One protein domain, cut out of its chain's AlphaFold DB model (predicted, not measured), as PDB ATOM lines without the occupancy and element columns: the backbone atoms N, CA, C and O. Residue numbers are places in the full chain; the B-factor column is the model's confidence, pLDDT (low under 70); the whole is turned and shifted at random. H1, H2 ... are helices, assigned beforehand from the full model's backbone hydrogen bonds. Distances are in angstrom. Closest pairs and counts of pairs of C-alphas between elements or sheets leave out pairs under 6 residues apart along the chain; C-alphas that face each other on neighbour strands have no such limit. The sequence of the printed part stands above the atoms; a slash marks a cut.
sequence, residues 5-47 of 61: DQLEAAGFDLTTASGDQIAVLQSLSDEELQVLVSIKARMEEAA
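This is residues 5 to 47 of the 61 residues of an uncharacterized protein of Nonomuraea jabiensis (UniProt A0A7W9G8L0). A long helix, H3, and a shorter one, H2, make a V, joined at its corner by a tight link. The single short turn H1 lies off the plane of the V, over the gap between H2 and H3 and near residues 33 to 37 of H3, and a loop of residues 10 to 18 leads from H1 round to the free end of H2. The last residues of H3, 42 to 47, stick out as an arm. The printed part has 43 residues with three named helices, in the order H1, H2, H3, and no named strand; the class is all helix. It is only just compact, close to loose, with a radius of gyration of the C-alphas of 10.7 A, and spans 30 by 23 by 14 A.

H1, residues 5 to 9, and H3, residues 30 to 47, only just touch, with 3 pairs of C-alphas within 8 A. The closest C-alphas are those of Leu 7 and Val 37, 6.6 A apart, and H3 touches H1 with residues 33 to 37 alone. H1 and H2, residues 19 to 27, are apart. H2 and H3 are close but not clearly touching; their closest C-alphas, of Leu 25 and Leu 33, are 7.8 A apart. They run opposite ways at a steep tilt of 67 degrees, only just short of about perpendicular. In H1, H2 and H3 every O i to N i+4 pair is within hydrogen-bond range.

H1 begins at C-alpha 5, at (-12.613, 38.944, 44.248), and measures 6.1 A from first to last C-alpha. H2 begins at C-alpha 19, at (-9.191, 38.244, 59.184), and measures 12.3 A. H3 measures 25.9 A and ends at C-alpha 47, at (-26.430, 57.961, 46.434).

The C-alphas farthest apart, of Gly 19 and Ala 46, are 30.2 A apart. The printed part has no cut. The link from H1 to H2 is short, with 9 residues; that from H2 to H3 is tight, with 2. The mean pLDDT of the printed part is 89.0, and residue 47 is under 70.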
ATOM      1  N   ASP A   5     -13.057  38.085  45.353       85.94
ATOM      2  CA  ASP A   5     -12.613  38.944  44.248       85.94
ATOM      3  C   ASP A   5     -13.781  39.672  43.556       85.94
ATOM      4  O   ASP A   5     -13.613  40.765  43.023       85.94
ATOM      5  N   GLN A   6     -14.987  39.089  43.557       86.50
ATOM      6  CA  GLN A   6     -16.179  39.745  43.006       86.50
ATOM      7  C   GLN A   6     -16.696  40.859  43.911       86.50
ATOM      8  O   GLN A   6     -17.252  41.828  43.399       86.50
ATOM      9  N   LEU A   7     -16.499  40.758  45.228       89.06
ATOM     10  CA  LEU A   7     -16.794  41.856  46.145       89.06
ATOM     11  C   LEU A   7     -15.803  43.006  45.926       89.06
ATOM     12  O   LEU A   7     -16.227  44.151  45.796       89.06
ATOM     13  N   GLU A   8     -14.506  42.721  45.784       90.25
ATOM     14  CA  GLU A   8     -13.516  43.759  45.454       90.25
ATOM     15  C   GLU A   8     -13.815  44.417  44.101       90.25
ATOM     16  O   GLU A   8     -13.838  45.642  43.996       90.25
ATOM     17  N   ALA A   9     -14.131  43.622  43.074       88.75
ATOM     18  CA  ALA A   9     -14.516  44.134  41.758       88.75
ATOM     19  C   ALA A   9     -15.825  44.941  41.795       88.75
ATOM     20  O   ALA A   9     -15.990  45.885  41.022       88.75
ATOM     21  N   ALA A  10     -16.744  44.598  42.702       87.44
ATOM     22  CA  ALA A  10     -17.943  45.379  42.969       87.44
ATOM     23  C   ALA A  10     -17.655  46.652  43.781       87.44
ATOM     24  O   ALA A  10     -18.566  47.454  43.950       87.44
ATOM     25  N   GLY A  11     -16.426  46.871  44.259       88.69
ATOM     26  CA  GLY A  11     -15.989  48.082  44.956       88.69
ATOM     27  C   GLY A  11     -16.096  48.023  46.481       88.69
ATOM     28  O   GLY A  11     -16.130  49.074  47.115       88.69
ATOM     29  N   PHE A  12     -16.207  46.835  47.078       90.06
ATOM     30  CA  PHE A  12     -16.046  46.686  48.525       90.06
ATOM     31  C   PHE A  12     -14.572  46.901  48.896       90.06
ATOM     32  O   PHE A  12     -13.698  46.239  48.336       90.06
ATOM     33  N   ASP A  13     -14.287  47.798  49.846       88.88
ATOM     34  CA  ASP A  13     -12.932  47.956  50.379       88.88
ATOM     35  C   ASP A  13     -12.635  46.847  51.393       88.88
ATOM     36  O   ASP A  13     -13.040  46.902  52.554       88.88
ATOM     37  N   LEU A  14     -11.929  45.813  50.939       89.19
ATOM     38  CA  LEU A  14     -11.497  44.706  51.790       89.19
ATOM     39  C   LEU A  14     -10.087  44.911  52.361       89.19
ATOM     40  O   LEU A  14      -9.626  44.090  53.150       89.19
ATOM     41  N   THR A  15      -9.401  46.007  52.016       88.19
ATOM     42  CA  THR A  15      -8.022  46.261  52.469       88.19
ATOM     43  C   THR A  15      -7.937  46.553  53.968       88.19
ATOM     44  O   THR A  15      -6.895  46.343  54.590       88.19
ATOM     45  N   THR A  16      -9.046  47.003  54.554       86.69
ATOM     46  CA  THR A  16      -9.196  47.289  55.984       86.69
ATOM     47  C   THR A  16      -9.921  46.176  56.745       86.69
ATOM     48  O   THR A  16     -10.017  46.238  57.974       86.69
ATOM     49  N   ALA A  17     -10.404  45.143  56.044       88.44
ATOM     50  CA  ALA A  17     -11.154  44.057  56.654       88.44
ATOM     51  C   ALA A  17     -10.256  43.204  57.562       88.44
ATOM     52  O   ALA A  17      -9.139  42.818  57.208       88.44
ATOM     53  N   SER A  18     -10.754  42.876  58.753       91.81
ATOM     54  CA  SER A  18     -10.069  41.949  59.650       91.81
ATOM     55  C   SER A  18     -10.114  40.518  59.103       91.81
ATOM     56  O   SER A  18     -10.981  40.159  58.303       91.81
ATOM     57  N   GLY A  19      -9.207  39.658  59.579       90.81
ATOM     58  CA  GLY A  19      -9.191  38.244  59.184       90.81
ATOM     59  C   GLY A  19     -10.523  37.527  59.444       90.81
ATOM     60  O   GLY A  19     -10.958  36.733  58.616       90.81
ATOM     61  N   ASP A  20     -11.211  37.869  60.538       92.31
ATOM     62  CA  ASP A  20     -12.523  37.302  60.869       92.31
ATOM     63  C   ASP A  20     -13.614  37.778  59.900       92.31
ATOM     64  O   ASP A  20     -14.478  36.997  59.506       92.31
ATOM     65  N   GLN A  21     -13.566  39.041  59.465       91.38
ATOM     66  CA  GLN A  21     -14.502  39.570  58.468       91.38
ATOM     67  C   GLN A  21     -14.299  38.892  57.111       91.38
ATOM     68  O   GLN A  21     -15.269  38.484  56.477       91.38
ATOM     69  N   ILE A  22     -13.043  38.693  56.699       91.44
ATOM     70  CA  ILE A  22     -12.718  37.940  55.484       91.44
ATOM     71  C   ILE A  22     -13.193  36.488  55.596       91.44
ATOM     72  O   ILE A  22     -13.791  35.976  54.653       91.44
ATOM     73  N   ALA A  23     -13.004  35.833  56.745       91.31
ATOM     74  CA  ALA A  23     -13.476  34.467  56.957       91.31
ATOM     75  C   ALA A  23     -15.007  34.353  56.851       91.31
ATOM     76  O   ALA A  23     -15.511  33.402  56.252       91.31
ATOM     77  N   VAL A  24     -15.748  35.339  57.369       92.06
ATOM     78  CA  VAL A  24     -17.206  35.410  57.199       92.06
ATOM     79  C   VAL A  24     -17.563  35.532  55.721       92.06
ATOM     80  O   VAL A  24     -18.353  34.729  55.235       92.06
ATOM     81  N   LEU A  25     -16.946  36.458  54.983       91.12
ATOM     82  CA  LEU A  25     -17.211  36.638  53.550       91.12
ATOM     83  C   LEU A  25     -16.883  35.385  52.722       91.12
ATOM     84  O   LEU A  25     -17.611  35.066  51.788       91.12
ATOM     85  N   GLN A  26     -15.830  34.645  53.081       90.62
ATOM     86  CA  GLN A  26     -15.467  33.373  52.440       90.62
ATOM     87  C   GLN A  26     -16.428  32.224  52.768       90.62
ATOM     88  O   GLN A  26     -16.452  31.232  52.044       90.62
ATOM     89  N   SER A  27     -17.180  32.330  53.865       92.88
ATOM     90  CA  SER A  27     -18.154  31.314  54.278       92.88
ATOM     91  C   SER A  27     -19.524  31.464  53.611       92.88
ATOM     92  O   SER A  27     -20.333  30.540  53.695       92.88
ATOM     93  N   LEU A  28     -19.775  32.605  52.960       92.44
ATOM     94  CA  LEU A  28     -21.037  32.905  52.287       92.44
ATOM     95  C   LEU A  28     -21.214  32.082  51.007       92.44
ATOM     96  O   LEU A  28     -20.246  31.755  50.314       92.44
ATOM     97  N   SER A  29     -22.469  31.782  50.673       92.31
ATOM     98  CA  SER A  29     -22.819  31.142  49.405       92.31
ATOM     99  C   SER A  29     -22.713  32.111  48.221       92.31
ATOM    100  O   SER A  29     -22.681  33.337  48.377       92.31
ATOM    101  N   ASP A  30     -22.717  31.558  47.004       90.69
ATOM    102  CA  ASP A  30     -22.732  32.346  45.770       90.69
ATOM    103  C   ASP A  30     -23.918  33.329  45.723       90.69
ATOM    104  O   ASP A  30     -23.780  34.470  45.276       90.69
ATOM    105  N   GLU A  31     -25.090  32.889  46.189       92.19
ATOM    106  CA  GLU A  31     -26.310  33.692  46.243       92.19
ATOM    107  C   GLU A  31     -26.195  34.835  47.257       92.19
ATOM    108  O   GLU A  31     -26.591  35.962  46.964       92.19
ATOM    109  N   GLU A  32     -25.632  34.570  48.435       92.81
ATOM    110  CA  GLU A  32     -25.451  35.581  49.480       92.81
ATOM    111  C   GLU A  32     -24.468  36.672  49.037       92.81
ATOM    112  O   GLU A  32     -24.729  37.863  49.225       92.81
ATOM    113  N   LEU A  33     -23.384  36.288  48.357       92.25
ATOM    114  CA  LEU A  33     -22.447  37.234  47.752       92.25
ATOM    115  C   LEU A  33     -23.122  38.097  46.675       92.25
ATOM    116  O   LEU A  33     -22.925  39.313  46.644       92.25
ATOM    117  N   GLN A  34     -23.977  37.513  45.828       90.81
ATOM    118  CA  GLN A  34     -24.746  38.283  44.841       90.81
ATOM    119  C   GLN A  34     -25.724  39.269  45.479       90.81
ATOM    120  O   GLN A  34     -25.930  40.363  44.941       90.81
ATOM    121  N   VAL A  35     -26.324  38.913  46.618       93.62
ATOM    122  CA  VAL A  35     -27.181  39.830  47.377       93.62
ATOM    123  C   VAL A  35     -26.369  41.029  47.865       93.62
ATOM    124  O   VAL A  35     -26.814  42.160  47.673       93.62
ATOM    125  N   LEU A  36     -25.164  40.823  48.406       92.44
ATOM    126  CA  LEU A  36     -24.289  41.920  48.837       92.44
ATOM    127  C   LEU A  36     -23.927  42.862  47.680       92.44
ATOM    128  O   LEU A  36     -24.091  44.078  47.804       92.44
ATOM    129  N   VAL A  37     -23.523  42.316  46.530       91.62
ATOM    130  CA  VAL A  37     -23.245  43.109  45.317       91.62
ATOM    131  C   VAL A  37     -24.482  43.904  44.882       91.62
ATOM    132  O   VAL A  37     -24.399  45.096  44.586       91.62
ATOM    133  N   SER A  38     -25.651  43.265  44.903       91.81
ATOM    134  CA  SER A  38     -26.929  43.879  44.529       91.81
ATOM    135  C   SER A  38     -27.376  44.990  45.482       91.81
ATOM    136  O   SER A  38     -28.066  45.918  45.052       91.81
ATOM    137  N   ILE A  39     -27.034  44.886  46.769       91.31
ATOM    138  CA  ILE A  39     -27.284  45.926  47.772       91.31
ATOM    139  C   ILE A  39     -26.367  47.115  47.511       91.31
ATOM    140  O   ILE A  39     -26.866  48.234  47.408       91.31
ATOM    141  N   LYS A  40     -25.061  46.886  47.327       88.69
ATOM    142  CA  LYS A  40     -24.103  47.963  47.047       88.69
ATOM    143  C   LYS A  40     -24.489  48.760  45.798       88.69
ATOM    144  O   LYS A  40     -24.564  49.981  45.870       88.69
ATOM    145  N   ALA A  41     -24.821  48.079  44.700       88.50
ATOM    146  CA  ALA A  41     -25.241  48.739  43.464       88.50
ATOM    147  C   ALA A  41     -26.471  49.644  43.666       88.50
ATOM    148  O   ALA A  41     -26.510  50.762  43.162       88.50
ATOM    149  N   ARG A  42     -27.457  49.196  44.458       89.81
ATOM    150  CA  ARG A  42     -28.635  50.009  44.800       89.81
ATOM    151  C   ARG A  42     -28.298  51.188  45.702       89.81
ATOM    152  O   ARG A  42     -28.934  52.227  45.590       89.81
ATOM    153  N   MET A  43     -27.347  51.020  46.617       86.19
ATOM    154  CA  MET A  43     -26.890  52.111  47.475       86.19
ATOM    155  C   MET A  43     -26.159  53.183  46.670       86.19
ATOM    156  O   MET A  43     -26.383  54.357  46.920       86.19
ATOM    157  N   GLU A  44     -25.339  52.800  45.692       84.56
ATOM    158  CA  GLU A  44     -24.677  53.749  44.789       84.56
ATOM    159  C   GLU A  44     -25.684  54.463  43.882       84.56
ATOM    160  O   GLU A  44     -25.653  55.684  43.779       84.56
ATOM    161  N   GLU A  45     -26.646  53.731  43.316       83.50
ATOM    162  CA  GLU A  45     -27.735  54.324  42.534       83.50
ATOM    163  C   GLU A  45     -28.581  55.295  43.379       83.50
ATOM    164  O   GLU A  45     -28.953  56.371  42.915       83.50
ATOM    165  N   ALA A  46     -28.856  54.959  44.643       74.31
ATOM    166  CA  ALA A  46     -29.543  55.855  45.569       74.31
ATOM    167  C   ALA A  46     -28.677  57.057  45.981       74.31
ATOM    168  O   ALA A  46     -29.203  58.160  46.117       74.31
ATOM    169  N   ALA A  47     -27.364  56.876  46.145       62.66
ATOM    170  CA  ALA A  47     -26.430  57.961  46.434       62.66
ATOM    171  C   ALA A  47     -26.343  58.956  45.268       62.66
ATOM    172  O   ALA A  47     -26.289  60.160  45.505       62.66
TER     173      ALA A  47